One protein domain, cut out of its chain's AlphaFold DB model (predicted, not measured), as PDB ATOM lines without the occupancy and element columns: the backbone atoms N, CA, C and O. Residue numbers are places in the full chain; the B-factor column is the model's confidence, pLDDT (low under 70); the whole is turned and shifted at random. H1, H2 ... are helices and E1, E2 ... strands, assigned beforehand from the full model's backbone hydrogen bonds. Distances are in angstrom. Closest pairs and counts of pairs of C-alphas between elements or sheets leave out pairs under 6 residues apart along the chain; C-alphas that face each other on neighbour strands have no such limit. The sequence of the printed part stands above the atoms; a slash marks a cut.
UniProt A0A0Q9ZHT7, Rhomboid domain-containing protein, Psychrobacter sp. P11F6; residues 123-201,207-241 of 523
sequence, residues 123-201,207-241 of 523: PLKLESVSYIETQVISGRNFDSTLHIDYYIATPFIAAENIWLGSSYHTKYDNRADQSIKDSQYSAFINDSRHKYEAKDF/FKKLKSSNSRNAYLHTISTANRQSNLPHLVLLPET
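Overview. This is residues 123 to 201 and 207 to 241 of the 523 residues of the protein "Rhomboid domain-containing protein" of Psychrobacter sp. P11F6 (UniProt A0A0Q9ZHT7). Three long antiparallel strands, E1, E2 and E3, form a twisted ribbon that makes the length of the domain, with the long helix H1 over one face and the shorter helix H2 on the opposite face, where the sheet curls round it. Beyond E3, near one end of the ribbon, the short strands E5 and E4 widen the sheet. The printed part has 114 residues, with five named strands and two named helices in the order E1, E2, E3, H1, E4, H2, E5; the class is mixed, helices and strands. The sheet is mixed, in the order E1, E2, E3, E5, E4. The whole is only just compact, close to loose, with a radius of gyration of the C-alphas of 15.6 A, and elongated, spanning 49 by 31 by 29 A.

Arrangement. E1, residues 129 to 138, is an edge strand and forms a hairpin with E2, residues 144 to 156, at 161 degrees between directions; N 131 and O 151 are 2.8 A apart, within hydrogen-bond range. E2 forms a second hairpin with E3, residues 159 to 173, at 163 degrees, with N 150 and O 168 2.8 A apart. E1, E2 and E3 are a meander, each strand the antiparallel neighbour of the one before. H1, residues 178 to 197, is on the sheet at a height of 8.8 A, over E2 and E3; on the local plane it stands at 31 degrees to E2, only just slantwise to the strands. The closest C-alphas of E3 and H1 are those of Tyr 168 and Ser 192, 6.4 A apart. E4, residues 207 to 209, is the other edge strand. H2, residues 214 to 225, is on the opposite face from H1, giving three layers, helices on both faces of a sheet; H1 and H2 are apart. The closest C-alphas of E1 and H2 are those of Tyr 131 and Thr 222, 5.3 A apart. E5, residues 235 to 240, has staggered pairing: it is parallel to E3 over residues 235 to 237, at 60 degrees, with N 237 and O 163 2.8 A apart, and antiparallel to E4 over residues 237 to 239, at 144 degrees, with N 208 and O 238 2.8 A apart. In H1 and H2 every O i to N i+4 pair is within hydrogen-bond range.

Along the chain. E1 begins at C-alpha 129 (-44.846, 18.536, -30.435) and is 29.7 A long. E2 is 38.8 A and E3 40.5 A long. H1 measures 28.3 A from C-alpha 178 (-36.474, -6.063, -31.771), E4 6.3 A and H2 16.6 A. E5, 15.9 A long, ends at C-alpha 240 (-39.985, 25.588, -48.768).

Size, cuts and confidence. The C-alphas farthest apart, those of Asn 141 and Ala 158, are 50.6 A apart. Residues 202 to 206 are cut out, on the link from H1 to E4; C-alphas 201 and 207 are 11.0 A apart. Of the links that are printed whole, H2 to E5 is short, the others are tight. Mean pLDDT of the printed part is 81.4; residues 135 to 145, 175 to 176 and 227 to 232 are under 70.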
ATOM      1  N   PRO A 123     -40.450  30.676 -34.800       91.56
ATOM      2  CA  PRO A 123     -40.941  29.384 -34.342       91.56
ATOM      3  C   PRO A 123     -40.466  29.107 -32.911       91.56
ATOM      4  O   PRO A 123     -39.267  29.072 -32.629       91.56
ATOM      5  N   LEU A 124     -41.402  28.821 -32.009       90.75
ATOM      6  CA  LEU A 124     -41.129  28.507 -30.610       90.75
ATOM      7  C   LEU A 124     -40.730  27.031 -30.462       90.75
ATOM      8  O   LEU A 124     -41.517  26.185 -30.034       90.75
ATOM      9  N   LYS A 125     -39.484  26.709 -30.832       89.44
ATOM     10  CA  LYS A 125     -38.959  25.329 -30.857       89.44
ATOM     11  C   LYS A 125     -39.104  24.582 -29.522       89.44
ATOM     12  O   LYS A 125     -39.335  23.376 -29.545       89.44
ATOM     13  N   LEU A 126     -39.018  25.267 -28.380       86.94
ATOM     14  CA  LEU A 126     -39.174  24.658 -27.044       86.94
ATOM     15  C   LEU A 126     -40.567  24.053 -26.808       86.94
ATOM     16  O   LEU A 126     -40.722  23.151 -25.994       86.94
ATOM     17  N   GLU A 127     -41.569  24.525 -27.543       87.12
ATOM     18  CA  GLU A 127     -42.955  24.074 -27.449       87.12
ATOM     19  C   GLU A 127     -43.362  23.109 -28.576       87.12
ATOM     20  O   GLU A 127     -44.549  22.836 -28.785       87.12
ATOM     21  N   SER A 128     -42.382  22.587 -29.317       89.50
ATOM     22  CA  SER A 128     -42.621  21.643 -30.408       89.50
ATOM     23  C   SER A 128     -43.253  20.349 -29.904       89.50
ATOM     24  O   SER A 128     -42.854  19.787 -28.887       89.50
ATOM     25  N   VAL A 129     -44.197  19.825 -30.677       89.44
ATOM     26  CA  VAL A 129     -44.846  18.536 -30.435       89.44
ATOM     27  C   VAL A 129     -44.530  17.598 -31.590       89.44
ATOM     28  O   VAL A 129     -44.379  18.038 -32.731       89.44
ATOM     29  N   SER A 130     -44.412  16.299 -31.318       88.00
ATOM     30  CA  SER A 130     -43.967  15.336 -32.328       88.00
ATOM     31  C   SER A 130     -44.774  14.043 -32.348       88.00
ATOM     32  O   SER A 130     -45.205  13.564 -31.302       88.00
ATOM     33  N   TYR A 131     -44.946  13.466 -33.533       84.00
ATOM     34  CA  TYR A 131     -45.640  12.202 -33.768       84.00
ATOM     35  C   TYR A 131     -44.852  11.353 -34.754       84.00
ATOM     36  O   TYR A 131     -44.165  11.880 -35.627       84.00
ATOM     37  N   ILE A 132     -44.974  10.038 -34.622       81.00
ATOM     38  CA  ILE A 132     -44.309   9.083 -35.496       81.00
ATOM     39  C   ILE A 132     -45.365   8.225 -36.166       81.00
ATOM     40  O   ILE A 132     -46.246   7.670 -35.505       81.00
ATOM     41  N   GLU A 133     -45.244   8.103 -37.477       76.50
ATOM     42  CA  GLU A 133     -45.978   7.140 -38.271       76.50
ATOM     43  C   GLU A 133     -45.013   6.081 -38.791       76.50
ATOM     44  O   GLU A 133     -43.909   6.388 -39.236       76.50
ATOM     45  N   THR A 134     -45.416   4.819 -38.699       70.19
ATOM     46  CA  THR A 134     -44.638   3.697 -39.209       70.19
ATOM     47  C   THR A 134     -45.427   2.968 -40.280       70.19
ATOM     48  O   THR A 134     -46.639   2.763 -40.170       70.19
ATOM     49  N   GLN A 135     -44.726   2.581 -41.337       64.19
ATOM     50  CA  GLN A 135     -45.267   1.780 -42.419       64.19
ATOM     51  C   GLN A 135     -44.261   0.690 -42.743       64.19
ATOM     52  O   GLN A 135     -43.094   0.970 -43.006       64.19
ATOM     53  N   VAL A 136     -44.689  -0.565 -42.735       61.25
ATOM     54  CA  VAL A 136     -43.808  -1.642 -43.173       61.25
ATOM     55  C   VAL A 136     -43.954  -1.823 -44.675       61.25
ATOM     56  O   VAL A 136     -45.047  -2.066 -45.183       61.25
ATOM     57  N   ILE A 137     -42.838  -1.692 -45.387       55.44
ATOM     58  CA  ILE A 137     -42.754  -1.859 -46.835       55.44
ATOM     59  C   ILE A 137     -41.712  -2.921 -47.129       55.44
ATOM     60  O   ILE A 137     -40.563  -2.826 -46.713       55.44
ATOM     61  N   SER A 138     -42.082  -3.940 -47.878       44.75
ATOM     62  CA  SER A 138     -41.200  -5.071 -48.124       44.75
ATOM     63  C   SER A 138     -40.371  -4.867 -49.429       44.75
ATOM     64  O   SER A 138     -40.912  -4.450 -50.449       44.75
ATOM     65  N   GLY A 139     -39.053  -5.148 -49.410       38.62
ATOM     66  CA  GLY A 139     -38.018  -4.817 -50.422       38.62
ATOM     67  C   GLY A 139     -37.341  -5.976 -51.212       38.62
ATOM     68  O   GLY A 139     -37.856  -7.091 -51.311       38.62
ATOM     69  N   ARG A 140     -36.177  -5.703 -51.847       33.84
ATOM     70  CA  ARG A 140     -35.639  -6.420 -53.047       33.84
ATOM     71  C   ARG A 140     -34.920  -7.745 -52.823       33.84
ATOM     72  O   ARG A 140     -34.555  -8.342 -53.818       33.84
ATOM     73  N   ASN A 141     -34.738  -8.220 -51.597       35.25
ATOM     74  CA  ASN A 141     -34.044  -9.485 -51.298       35.25
ATOM     75  C   ASN A 141     -34.666 -10.203 -50.090       35.25
ATOM     76  O   ASN A 141     -33.957 -10.748 -49.253       35.25
ATOM     77  N   PHE A 142     -35.998 -10.182 -49.972       44.56
ATOM     78  CA  PHE A 142     -36.692 -10.537 -48.722       44.56
ATOM     79  C   PHE A 142     -36.397  -9.584 -47.556       44.56
ATOM     80  O   PHE A 142     -36.700  -9.898 -46.410       44.56
ATOM     81  N   ASP A 143     -35.802  -8.428 -47.834       46.50
ATOM     82  CA  ASP A 143     -35.571  -7.375 -46.850       46.50
ATOM     83  C   ASP A 143     -36.905  -6.685 -46.587       46.50
ATOM     84  O   ASP A 143     -37.400  -5.964 -47.448       46.50
ATOM     85  N   SER A 144     -37.542  -6.921 -45.444       57.03
ATOM     86  CA  SER A 144     -38.651  -6.072 -45.004       57.03
ATOM     87  C   SER A 144     -38.067  -4.747 -44.531       57.03
ATOM     88  O   SER A 144     -37.133  -4.767 -43.742       57.03
ATOM     89  N   THR A 145     -38.574  -3.607 -44.997       65.31
ATOM     90  CA  THR A 145     -38.106  -2.288 -44.558       65.31
ATOM     91  C   THR A 145     -39.172  -1.558 -43.756       65.31
ATOM     92  O   THR A 145     -40.298  -1.381 -44.211       65.31
ATOM     93  N   LEU A 146     -38.825  -1.128 -42.552       72.12
ATOM     94  CA  LEU A 146     -39.678  -0.301 -41.713       72.12
ATOM     95  C   LEU A 146     -39.466   1.153 -42.128       72.12
ATOM     96  O   LEU A 146     -38.403   1.715 -41.868       72.12
ATOM     97  N   HIS A 147     -40.452   1.743 -42.796       77.25
ATOM     98  CA  HIS A 147     -40.504   3.174 -43.056       77.25
ATOM     99  C   HIS A 147     -41.008   3.885 -41.806       77.25
ATOM    100  O   HIS A 147     -42.001   3.473 -41.203       77.25
ATOM    101  N   ILE A 148     -40.305   4.939 -41.414       81.69
ATOM    102  CA  ILE A 148     -40.638   5.734 -40.240       81.69
ATOM    103  C   ILE A 148     -40.666   7.194 -40.660       81.69
ATOM    104  O   ILE A 148     -39.644   7.742 -41.083       81.69
ATOM    105  N   ASP A 149     -41.824   7.810 -40.465       85.44
ATOM    106  CA  ASP A 149     -42.072   9.217 -40.717       85.44
ATOM    107  C   ASP A 149     -42.244   9.929 -39.377       85.44
ATOM    108  O   ASP A 149     -43.180   9.675 -38.617       85.44
ATOM    109  N   TYR A 150     -41.314  10.822 -39.066       89.75
ATOM    110  CA  TYR A 150     -41.318  11.618 -37.849       89.75
ATOM    111  C   TYR A 150     -41.782  13.036 -38.153       89.75
ATOM    112  O   TYR A 150     -41.079  13.805 -38.809       89.75
ATOM    113  N   TYR A 151     -42.965  13.381 -37.658       91.06
ATOM    114  CA  TYR A 151     -43.616  14.671 -37.839       91.06
ATOM    115  C   TYR A 151     -43.416  15.541 -36.602       91.06
ATOM    116  O   TYR A 151     -43.775  15.142 -35.498       91.06
ATOM    117  N   ILE A 152     -42.914  16.758 -36.790       92.56
ATOM    118  CA  ILE A 152     -42.769  17.776 -35.748       92.56
ATOM    119  C   ILE A 152     -43.649  18.970 -36.117       92.56
ATOM    120  O   ILE A 152     -43.507  19.527 -37.206       92.56
ATOM    121  N   ALA A 153     -44.551  19.363 -35.221       93.12
ATOM    122  CA  ALA A 153     -45.334  20.588 -35.329       93.12
ATOM    123  C   ALA A 153     -44.860  21.581 -34.265       93.12
ATOM    124  O   ALA A 153     -44.790  21.249 -33.085       93.12
ATOM    125  N   THR A 154     -44.524  22.800 -34.677       92.94
ATOM    126  CA  THR A 154     -43.986  23.844 -33.789       92.94
ATOM    127  C   THR A 154     -44.850  25.093 -33.844       92.94
ATOM    128  O   THR A 154     -45.150  25.547 -34.948       92.94
ATOM    129  N   PRO A 155     -45.284  25.642 -32.702       92.38
ATOM    130  CA  PRO A 155     -46.073  26.865 -32.696       92.38
ATOM    131  C   PRO A 155     -45.181  28.073 -33.013       92.38
ATOM    132  O   PRO A 155     -43.964  28.021 -32.836       92.38
ATOM    133  N   PHE A 156     -45.776  29.172 -33.463       91.75
ATOM    134  CA  PHE A 156     -45.077  30.454 -33.593       91.75
ATOM    135  C   PHE A 156     -45.408  31.366 -32.407       91.75
ATOM    136  O   PHE A 156     -46.523  31.315 -31.892       91.75
ATOM    137  N   ILE A 157     -44.469  32.228 -32.001       86.06
ATOM    138  CA  ILE A 157     -44.628  33.109 -30.826       86.06
ATOM    139  C   ILE A 157     -45.799  34.089 -30.991       86.06
ATOM    140  O   ILE A 157     -46.586  34.282 -30.070       86.06
ATOM    141  N   ALA A 158     -45.943  34.683 -32.176       83.38
ATOM    142  CA  ALA A 158     -46.940  35.719 -32.456       83.38
ATOM    143  C   ALA A 158     -48.109  35.232 -33.336       83.38
ATOM    144  O   ALA A 158     -48.813  36.049 -33.936       83.38
ATOM    145  N   ALA A 159     -48.323  33.915 -33.455       84.75
ATOM    146  CA  ALA A 159     -49.386  33.371 -34.300       84.75
ATOM    147  C   ALA A 159     -50.211  32.300 -33.587       84.75
ATOM    148  O   ALA A 159     -49.719  31.234 -33.217       84.75
ATOM    149  N   GLU A 160     -51.509  32.559 -33.448       83.00
ATOM    150  CA  GLU A 160     -52.404  31.642 -32.756       83.00
ATOM    151  C   GLU A 160     -52.836  30.502 -33.687       83.00
ATOM    152  O   GLU A 160     -53.378  30.730 -34.775       83.00
ATOM    153  N   ASN A 161     -52.634  29.251 -33.259       87.00
ATOM    154  CA  ASN A 161     -53.011  28.042 -34.004       87.00
ATOM    155  C   ASN A 161     -52.441  27.965 -35.425       87.00
ATOM    156  O   ASN A 161     -53.048  27.348 -36.307       87.00
ATOM    157  N   ILE A 162     -51.290  28.587 -35.654       91.81
ATOM    158  CA  ILE A 162     -50.499  28.420 -36.866       91.81
ATOM    159  C   ILE A 162     -49.229  27.688 -36.460       91.81
ATOM    160  O   ILE A 162     -48.580  28.041 -35.479       91.81
ATOM    161  N   TRP A 163     -48.920  26.633 -37.197       93.12
ATOM    162  CA  TRP A 163     -47.887  25.678 -36.846       93.12
ATOM    163  C   TRP A 163     -46.903  25.529 -37.991       93.12
ATOM    164  O   TRP A 163     -47.301  25.352 -39.142       93.12
ATOM    165  N   LEU A 164     -45.620  25.538 -37.668       94.31
ATOM    166  CA  LEU A 164     -44.557  25.110 -38.555       94.31
ATOM    167  C   LEU A 164     -44.492  23.582 -38.552       94.31
ATOM    168  O   LEU A 164     -44.262  22.967 -37.511       94.31
ATOM    169  N   GLY A 165     -44.688  22.967 -39.712       93.62
ATOM    170  CA  GLY A 165     -44.497  21.536 -39.903       93.62
ATOM    171  C   GLY A 165     -43.078  21.228 -40.373       93.62
ATOM    172  O   GLY A 165     -42.543  21.872 -41.273       93.62
ATOM    173  N   SER A 166     -42.457  20.217 -39.780       92.94
ATOM    174  CA  SER A 166     -41.254  19.566 -40.302       92.94
ATOM    175  C   SER A 166     -41.435  18.057 -40.247       92.94
ATOM    176  O   SER A 166     -42.166  17.547 -39.401       92.94
ATOM    177  N   SER A 167     -40.853  17.339 -41.199       91.75
ATOM    178  CA  SER A 167     -40.988  15.885 -41.300       91.75
ATOM    179  C   SER A 167     -39.670  15.256 -41.714       91.75
ATOM    180  O   SER A 167     -39.020  15.745 -42.641       91.75
ATOM    181  N   TYR A 168     -39.311  14.157 -41.065       91.25
ATOM    182  CA  TYR A 168     -38.110  13.376 -41.339       91.25
ATOM    183  C   TYR A 168     -38.523  11.953 -41.668       91.25
ATOM    184  O   TYR A 168     -39.437  11.422 -41.050       91.25
ATOM    185  N   HIS A 169     -37.851  11.352 -42.639       88.56
ATOM    186  CA  HIS A 169     -38.222  10.046 -43.164       88.56
ATOM    187  C   HIS A 169     -36.980   9.163 -43.143       88.56
ATOM    188  O   HIS A 169     -35.907   9.589 -43.582       88.56
ATOM    189  N   THR A 170     -37.114   7.941 -42.649       85.25
ATOM    190  CA  THR A 170     -36.057   6.930 -42.717       85.25
ATOM    191  C   THR A 170     -36.635   5.565 -43.047       85.25
ATOM    192  O   THR A 170     -37.847   5.350 -42.999       85.25
ATOM    193  N   LYS A 171     -35.746   4.639 -43.394       82.75
ATOM    194  CA  LYS A 171     -36.066   3.236 -43.619       82.75
ATOM    195  C   LYS A 171     -35.023   2.355 -42.935       82.75
ATOM    196  O   LYS A 171     -33.826   2.555 -43.142       82.75
ATOM    197  N   TYR A 172     -35.475   1.381 -42.156       78.81
ATOM    198  CA  TYR A 172     -34.623   0.391 -41.487       78.81
ATOM    199  C   TYR A 172     -34.944  -1.023 -41.951       78.81
ATOM    200  O   TYR A 172     -36.029  -1.252 -42.471       78.81
ATOM    201  N   ASP A 173     -34.023  -1.973 -41.766       70.69
ATOM    202  CA  ASP A 173     -34.346  -3.392 -41.951       70.69
ATOM    203  C   ASP A 173     -35.264  -3.837 -40.807       70.69
ATOM    204  O   ASP A 173     -34.898  -3.814 -39.634       70.69
ATOM    205  N   ASN A 174     -36.476  -4.233 -41.157       71.19
ATOM    206  CA  ASN A 174     -37.502  -4.672 -40.230       71.19
ATOM    207  C   ASN A 174     -37.274  -6.112 -39.721       71.19
ATOM    208  O   ASN A 174     -37.872  -6.505 -38.723       71.19
ATOM    209  N   ARG A 175     -36.357  -6.883 -40.329       64.81
ATOM    210  CA  ARG A 175     -35.950  -8.211 -39.818       64.81
ATOM    211  C   ARG A 175     -34.901  -8.141 -38.717       64.81
ATOM    212  O   ARG A 175     -34.526  -9.181 -38.178       64.81
ATOM    213  N   ALA A 176     -34.367  -6.954 -38.432       68.12
ATOM    214  CA  ALA A 176     -33.455  -6.795 -37.315       68.12
ATOM    215  C   ALA A 176     -34.147  -7.232 -36.014       68.12
ATOM    216  O   ALA A 176     -35.370  -7.121 -35.878       68.12
ATOM    217  N   ASP A 177     -33.356  -7.734 -35.065       74.06
ATOM    218  CA  ASP A 177     -33.867  -8.081 -33.741       74.06
ATOM    219  C   ASP A 177     -34.605  -6.884 -33.122       74.06
ATOM    220  O   ASP A 177     -34.224  -5.733 -33.356       74.06
ATOM    221  N   GLN A 178     -35.651  -7.137 -32.333       71.88
ATOM    222  CA  GLN A 178     -36.474  -6.063 -31.771       71.88
ATOM    223  C   GLN A 178     -35.631  -5.053 -30.981       71.88
ATOM    224  O   GLN A 178     -35.842  -3.852 -31.115       71.88
ATOM    225  N   SER A 179     -34.602  -5.513 -30.259       76.00
ATOM    226  CA  SER A 179     -33.682  -4.626 -29.535       76.00
ATOM    227  C   SER A 179     -32.893  -3.688 -30.460       76.00
ATOM    228  O   SER A 179     -32.661  -2.522 -30.133       76.00
ATOM    229  N   ILE A 180     -32.516  -4.170 -31.648       78.81
ATOM    230  CA  ILE A 180     -31.836  -3.378 -32.677       78.81
ATOM    231  C   ILE A 180     -32.819  -2.382 -33.288       78.81
ATOM    232  O   ILE A 180     -32.455  -1.220 -33.469       78.81
ATOM    233  N   LYS A 181     -34.060  -2.805 -33.562       75.56
ATOM    234  CA  LYS A 181     -35.112  -1.920 -34.077       75.56
ATOM    235  C   LYS A 181     -35.410  -0.792 -33.100       75.56
ATOM    236  O   LYS A 181     -35.403   0.362 -33.514       75.56
ATOM    237  N   ASP A 182     -35.561  -1.091 -31.814       79.88
ATOM    238  CA  ASP A 182     -35.820  -0.093 -30.769       79.88
ATOM    239  C   ASP A 182     -34.648   0.895 -30.620       79.88
ATOM    240  O   ASP A 182     -34.846   2.103 -30.444       79.88
ATOM    241  N   SER A 183     -33.412   0.401 -30.758       85.69
ATOM    242  CA  SER A 183     -32.199   1.227 -30.758       85.69
ATOM    243  C   SER A 183     -32.123   2.145 -31.985       85.69
ATOM    244  O   SER A 183     -31.941   3.355 -31.843       85.69
ATOM    245  N   GLN A 184     -32.340   1.608 -33.191       84.38
ATOM    246  CA  GLN A 184     -32.373   2.380 -34.441       84.38
ATOM    247  C   GLN A 184     -33.502   3.411 -34.443       84.38
ATOM    248  O   GLN A 184     -33.302   4.549 -34.865       84.38
ATOM    249  N   TYR A 185     -34.666   3.030 -33.921       82.62
ATOM    250  CA  TYR A 185     -35.822   3.894 -33.741       82.62
ATOM    251  C   TYR A 185     -35.487   5.080 -32.830       82.62
ATOM    252  O   TYR A 185     -35.676   6.237 -33.205       82.62
ATOM    253  N   SER A 186     -34.903   4.809 -31.663       86.75
ATOM    254  CA  SER A 186     -34.498   5.849 -30.712       86.75
ATOM    255  C   SER A 186     -33.401   6.754 -31.285       86.75
ATOM    256  O   SER A 186     -33.466   7.978 -31.149       86.75
ATOM    257  N   ALA A 187     -32.420   6.170 -31.981       90.50
ATOM    258  CA  ALA A 187     -31.350   6.910 -32.641       90.50
ATOM    259  C   ALA A 187     -31.890   7.842 -33.735       90.50
ATOM    260  O   ALA A 187     -31.498   9.006 -33.789       90.50
ATOM    261  N   PHE A 188     -32.827   7.366 -34.562       92.06
ATOM    262  CA  PHE A 188     -33.482   8.171 -35.592       92.06
ATOM    263  C   PHE A 188     -34.205   9.383 -35.020       92.06
ATOM    264  O   PHE A 188     -34.089  10.484 -35.559       92.06
ATOM    265  N   ILE A 189     -34.967   9.185 -33.943       89.81
ATOM    266  CA  ILE A 189     -35.737  10.256 -33.306       89.81
ATOM    267  C   ILE A 189     -34.792  11.311 -32.746       89.81
ATOM    268  O   ILE A 189     -35.014  12.502 -32.962       89.81
ATOM    269  N   ASN A 190     -33.730  10.881 -32.064       92.19
ATOM    270  CA  ASN A 190     -32.741  11.787 -31.487       92.19
ATOM    271  C   ASN A 190     -31.990  12.566 -32.575       92.19
ATOM    272  O   ASN A 190     -31.896  13.788 -32.489       92.19
ATOM    273  N   ASP A 191     -31.528  11.894 -33.632       93.56
ATOM    274  CA  ASP A 191     -30.880  12.536 -34.783       93.56
ATOM    275  C   ASP A 191     -31.822  13.520 -35.492       93.56
ATOM    276  O   ASP A 191     -31.455  14.662 -35.763       93.56
ATOM    277  N   SER A 192     -33.073  13.122 -35.734       94.00
ATOM    278  CA  SER A 192     -34.073  13.986 -36.370       94.00
ATOM    279  C   SER A 192     -34.416  15.199 -35.508       94.00
ATOM    280  O   SER A 192     -34.576  16.299 -36.036       94.00
ATOM    281  N   ARG A 193     -34.497  15.026 -34.182       91.62
ATOM    282  CA  ARG A 193     -34.694  16.126 -33.234       91.62
ATOM    283  C   ARG A 193     -33.503  17.081 -33.247       91.62
ATOM    284  O   ARG A 193     -33.722  18.276 -33.398       91.62
ATOM    285  N   HIS A 194     -32.271  16.581 -33.207       92.25
ATOM    286  CA  HIS A 194     -31.082  17.429 -33.312       92.25
ATOM    287  C   HIS A 194     -31.009  18.179 -34.644       92.25
ATOM    288  O   HIS A 194     -30.744  19.379 -34.662       92.25
ATOM    289  N   LYS A 195     -31.313  17.512 -35.765       92.88
ATOM    290  CA  LYS A 195     -31.421  18.161 -37.081       92.88
ATOM    291  C   LYS A 195     -32.480  19.256 -37.091       92.88
ATOM    292  O   LYS A 195     -32.289  20.267 -37.755       92.88
ATOM    293  N   TYR A 196     -33.594  19.055 -36.394       92.75
ATOM    294  CA  TYR A 196     -34.651  20.053 -36.264       92.75
ATOM    295  C   TYR A 196     -34.229  21.244 -35.395       92.75
ATOM    296  O   TYR A 196     -34.404  22.398 -35.788       92.75
ATOM    297  N   GLU A 197     -33.623  20.979 -34.240       91.19
ATOM    298  CA  GLU A 197     -33.103  21.999 -33.326       91.19
ATOM    299  C   GLU A 197     -32.044  22.869 -34.008       91.19
ATOM    300  O   GLU A 197     -32.138  24.096 -33.953       91.19
ATOM    301  N   ALA A 198     -31.116  22.249 -34.741       91.25
ATOM    302  CA  ALA A 198     -30.066  22.926 -35.499       91.25
ATOM    303  C   ALA A 198     -30.559  23.589 -36.796       91.25
ATOM    304  O   ALA A 198     -29.815  24.353 -37.410       91.25
ATOM    305  N   LYS A 199     -31.789  23.301 -37.247       89.31
ATOM    306  CA  LYS A 199     -32.313  23.844 -38.503       89.31
ATOM    307  C   LYS A 199     -32.465  25.353 -38.399       89.31
ATOM    308  O   LYS A 199     -33.247  25.846 -37.582       89.31
ATOM    309  N   ASP A 200     -31.752  26.064 -39.259       86.50
ATOM    310  CA  ASP A 200     -31.957  27.487 -39.452       86.50
ATOM    311  C   ASP A 200     -33.151  27.711 -40.388       86.50
ATOM    312  O   ASP A 200     -33.262  27.100 -41.455       86.50
ATOM    313  N   PHE A 201     -34.066  28.566 -39.950       86.50
ATOM    314  CA  PHE A 201     -35.259  28.932 -40.696       86.50
ATOM    315  C   PHE A 201     -35.127  30.296 -41.386       86.50
ATOM    316  O   PHE A 201     -36.055  30.704 -42.075       86.50
ATOM    317  N   PHE A 207     -43.734  29.684 -47.443       94.94
ATOM    318  CA  PHE A 207     -44.471  28.646 -46.740       94.94
ATOM    319  C   PHE A 207     -45.572  28.058 -47.617       94.94
ATOM    320  O   PHE A 207     -46.359  28.784 -48.230       94.94
ATOM    321  N   LYS A 208     -45.686  26.731 -47.615       94.25
ATOM    322  CA  LYS A 208     -46.809  25.990 -48.190       94.25
ATOM    323  C   LYS A 208     -47.824  25.661 -47.099       94.25
ATOM    324  O   LYS A 208     -47.557  24.858 -46.207       94.25
ATOM    325  N   LYS A 209     -49.027  26.224 -47.195       93.81
ATOM    326  CA  LYS A 209     -50.163  25.888 -46.332       93.81
ATOM    327  C   LYS A 209     -50.715  24.512 -46.697       93.81
ATOM    328  O   LYS A 209     -51.140  24.287 -47.832       93.81
ATOM    329  N   LEU A 210     -50.736  23.590 -45.735       90.25
ATOM    330  CA  LEU A 210     -51.287  22.254 -45.945       90.25
ATOM    331  C   LEU A 210     -52.813  22.291 -46.070       90.25
ATOM    332  O   LEU A 210     -53.518  22.775 -45.182       90.25
ATOM    333  N   LYS A 211     -53.317  21.723 -47.171       86.50
ATOM    334  CA  LYS A 211     -54.740  21.428 -47.382       86.50
ATOM    335  C   LYS A 211     -55.091  20.040 -46.830       86.50
ATOM    336  O   LYS A 211     -54.272  19.395 -46.179       86.50
ATOM    337  N   SER A 212     -56.332  19.602 -47.035       85.25
ATOM    338  CA  SER A 212     -56.807  18.281 -46.612       85.25
ATOM    339  C   SER A 212     -55.919  17.173 -47.199       85.25
ATOM    340  O   SER A 212     -55.920  16.932 -48.404       85.25
ATOM    341  N   SER A 213     -55.113  16.521 -46.361       84.19
ATOM    342  CA  SER A 213     -54.173  15.470 -46.765       84.19
ATOM    343  C   SER A 213     -53.825  14.561 -45.586       84.19
ATOM    344  O   SER A 213     -54.094  14.886 -44.426       84.19
ATOM    345  N   ASN A 214     -53.219  13.412 -45.879       80.56
ATOM    346  CA  ASN A 214     -52.764  12.470 -44.860       80.56
ATOM    347  C   ASN A 214     -51.652  13.068 -43.983       80.56
ATOM    348  O   ASN A 214     -51.771  13.026 -42.760       80.56
ATOM    349  N   SER A 215     -50.682  13.773 -44.575       83.25
ATOM    350  CA  SER A 215     -49.659  14.512 -43.821       83.25
ATOM    351  C   SER A 215     -50.266  15.595 -42.921       83.25
ATOM    352  O   SER A 215     -49.864  15.728 -41.768       83.25
ATOM    353  N   ARG A 216     -51.290  16.336 -43.383       88.25
ATOM    354  CA  ARG A 216     -52.002  17.303 -42.523       88.25
ATOM    355  C   ARG A 216     -52.644  16.608 -41.326       88.25
ATOM    356  O   ARG A 216     -52.550  17.112 -40.213       88.25
ATOM    357  N   ASN A 217     -53.282  15.460 -41.543       87.75
ATOM    358  CA  ASN A 217     -53.904  14.696 -40.464       87.75
ATOM    359  C   ASN A 217     -52.873  14.157 -39.467       87.75
ATOM    360  O   ASN A 217     -53.176  14.111 -38.276       87.75
ATOM    361  N   ALA A 218     -51.670  13.788 -39.923       85.19
ATOM    362  CA  ALA A 218     -50.567  13.418 -39.040       85.19
ATOM    363  C   ALA A 218     -50.180  14.591 -38.123       85.19
ATOM    364  O   ALA A 218     -50.197  14.431 -36.907       85.19
ATOM    365  N   TYR A 219     -49.966  15.793 -38.671       89.25
ATOM    366  CA  TYR A 219     -49.670  16.989 -37.867       89.25
ATOM    367  C   TYR A 219     -50.798  17.372 -36.901       89.25
ATOM    368  O   TYR A 219     -50.541  17.681 -35.740       89.25
ATOM    369  N   LEU A 220     -52.054  17.347 -37.357       88.69
ATOM    370  CA  LEU A 220     -53.202  17.661 -36.502       88.69
ATOM    371  C   LEU A 220     -53.361  16.663 -35.359       88.69
ATOM    372  O   LEU A 220     -53.691  17.063 -34.244       88.69
ATOM    373  N   HIS A 221     -53.096  15.383 -35.620       84.12
ATOM    374  CA  HIS A 221     -53.072  14.365 -34.582       84.12
ATOM    375  C   HIS A 221     -52.034  14.722 -33.510       84.12
ATOM    376  O   HIS A 221     -52.393  14.786 -32.337       84.12
ATOM    377  N   THR A 222     -50.805  15.076 -33.908       80.50
ATOM    378  CA  THR A 222     -49.746  15.530 -32.992       80.50
ATOM    379  C   THR A 222     -50.173  16.703 -32.114       80.50
ATOM    380  O   THR A 222     -49.962  16.698 -30.901       80.50
ATOM    381  N   ILE A 223     -50.793  17.711 -32.728       85.75
ATOM    382  CA  ILE A 223     -51.243  18.923 -32.038       85.75
ATOM    383  C   ILE A 223     -52.345  18.581 -31.027       85.75
ATOM    384  O   ILE A 223     -52.295  19.027 -29.882       85.75
ATOM    385  N   SER A 224     -53.302  17.733 -31.419       82.06
ATOM    386  CA  SER A 224     -54.406  17.320 -30.547       82.06
ATOM    387  C   SER A 224     -53.945  16.493 -29.343       82.06
ATOM    388  O   SER A 224     -54.436  16.701 -28.236       82.06
ATOM    389  N   THR A 225     -52.950  15.613 -29.517       72.88
ATOM    390  CA  THR A 225     -52.393  14.805 -28.420       72.88
ATOM    391  C   THR A 225     -51.660  15.640 -27.374       72.88
ATOM    392  O   THR A 225     -51.540  15.216 -26.230       72.88
ATOM    393  N   ALA A 226     -51.221  16.848 -27.732       70.19
ATOM    394  CA  ALA A 226     -50.609  17.792 -26.804       70.19
ATOM    395  C   ALA A 226     -51.633  18.621 -26.000       70.19
ATOM    396  O   ALA A 226     -51.252  19.593 -25.350       70.19
ATOM    397  N   ASN A 227     -52.925  18.257 -26.041       61.81
ATOM    398  CA  ASN A 227     -54.017  18.875 -25.278       61.81
ATOM    399  C   ASN A 227     -54.188  20.392 -25.489       61.81
ATOM    400  O   ASN A 227     -54.753  21.091 -24.647       61.81
ATOM    401  N   ARG A 228     -53.747  20.924 -26.636       64.19
ATOM    402  CA  ARG A 228     -53.945  22.336 -26.988       64.19
ATOM    403  C   ARG A 228     -55.342  22.546 -27.564       64.19
ATOM    404  O   ARG A 228     -55.527  22.584 -28.777       64.19
ATOM    405  N   GLN A 229     -56.336  22.640 -26.684       57.53
ATOM    406  CA  GLN A 229     -57.690  23.034 -27.069       57.53
ATOM    407  C   GLN A 229     -57.690  24.503 -27.504       57.53
ATOM    408  O   GLN A 229     -57.297  25.382 -26.740       57.53
ATOM    409  N   SER A 230     -58.143  24.775 -28.725       60.03
ATOM    410  CA  SER A 230     -58.433  26.133 -29.174       60.03
ATOM    411  C   SER A 230     -59.687  26.163 -30.040       60.03
ATOM    412  O   SER A 230     -60.026  25.190 -30.711       60.03
ATOM    413  N   ASN A 231     -60.371  27.307 -30.019       63.38
ATOM    414  CA  ASN A 231     -61.582  27.561 -30.793       63.38
ATOM    415  C   ASN A 231     -61.291  27.838 -32.278       63.38
ATOM    416  O   ASN A 231     -62.207  27.800 -33.098       63.38
ATOM    417  N   LEU A 232     -60.033  28.122 -32.642       69.12
ATOM    418  CA  LEU A 232     -59.631  28.394 -34.022       69.12
ATOM    419  C   LEU A 232     -59.053  27.144 -34.706       69.12
ATOM    420  O   LEU A 232     -58.304  26.383 -34.090       69.12
ATOM    421  N   PRO A 233     -59.311  26.952 -36.015       81.62
ATOM    422  CA  PRO A 233     -58.756  25.826 -36.749       81.62
ATOM    423  C   PRO A 233     -57.230  25.941 -36.842       81.62
ATOM    424  O   PRO A 233     -56.691  26.993 -37.215       81.62
ATOM    425  N   HIS A 234     -56.548  24.831 -36.550       88.19
ATOM    426  CA  HIS A 234     -55.101  24.722 -36.696       88.19
ATOM    427  C   HIS A 234     -54.690  24.748 -38.178       88.19
ATOM    428  O   HIS A 234     -55.170  23.957 -39.002       88.19
ATOM    429  N   LEU A 235     -53.775  25.661 -38.504       91.19
ATOM    430  CA  LEU A 235     -53.102  25.758 -39.796       91.19
ATOM    431  C   LEU A 235     -51.693  25.193 -39.669       91.19
ATOM    432  O   LEU A 235     -50.999  25.482 -38.700       91.19
ATOM    433  N   VAL A 236     -51.265  24.416 -40.662       93.31
ATOM    434  CA  VAL A 236     -49.908  23.866 -40.721       93.31
ATOM    435  C   VAL A 236     -49.227  24.389 -41.978       93.31
ATOM    436  O   VAL A 236     -49.768  24.266 -43.081       93.31
ATOM    437  N   LEU A 237     -48.056  24.987 -41.794       95.19
ATOM    438  CA  LEU A 237     -47.221  25.590 -42.822       95.19
ATOM    439  C   LEU A 237     -45.939  24.773 -42.970       95.19
ATOM    440  O   LEU A 237     -45.238  24.539 -41.988       95.19
ATOM    441  N   LEU A 238     -45.624  24.351 -44.191       93.75
ATOM    442  CA  LEU A 238     -44.355  23.704 -44.506       93.75
ATOM    443  C   LEU A 238     -43.372  24.731 -45.077       93.75
ATOM    444  O   LEU A 238     -43.757  25.468 -45.987       93.75
ATOM    445  N   PRO A 239     -42.134  24.798 -44.565       93.19
ATOM    446  CA  PRO A 239     -41.115  25.690 -45.094       93.19
ATOM    447  C   PRO A 239     -40.550  25.133 -46.404       93.19
ATOM    448  O   PRO A 239     -40.103  23.987 -46.441       93.19
ATOM    449  N   GLU A 240     -40.532  25.948 -47.457       91.25
ATOM    450  CA  GLU A 240     -39.985  25.588 -48.768       91.25
ATOM    451  C   GLU A 240     -38.787  26.488 -49.106       91.25
ATOM    452  O   GLU A 240     -38.787  27.699 -48.845       91.25
ATOM    453  N   THR A 241     -37.754  25.886 -49.695       86.75
ATOM    454  CA  THR A 241     -36.562  26.588 -50.179       86.75
ATOM    455  C   THR A 241     -36.557  26.632 -51.705       86.75
ATOM    456  O   THR A 241     -36.930  25.667 -52.372       86.75
TER     457      THR A 241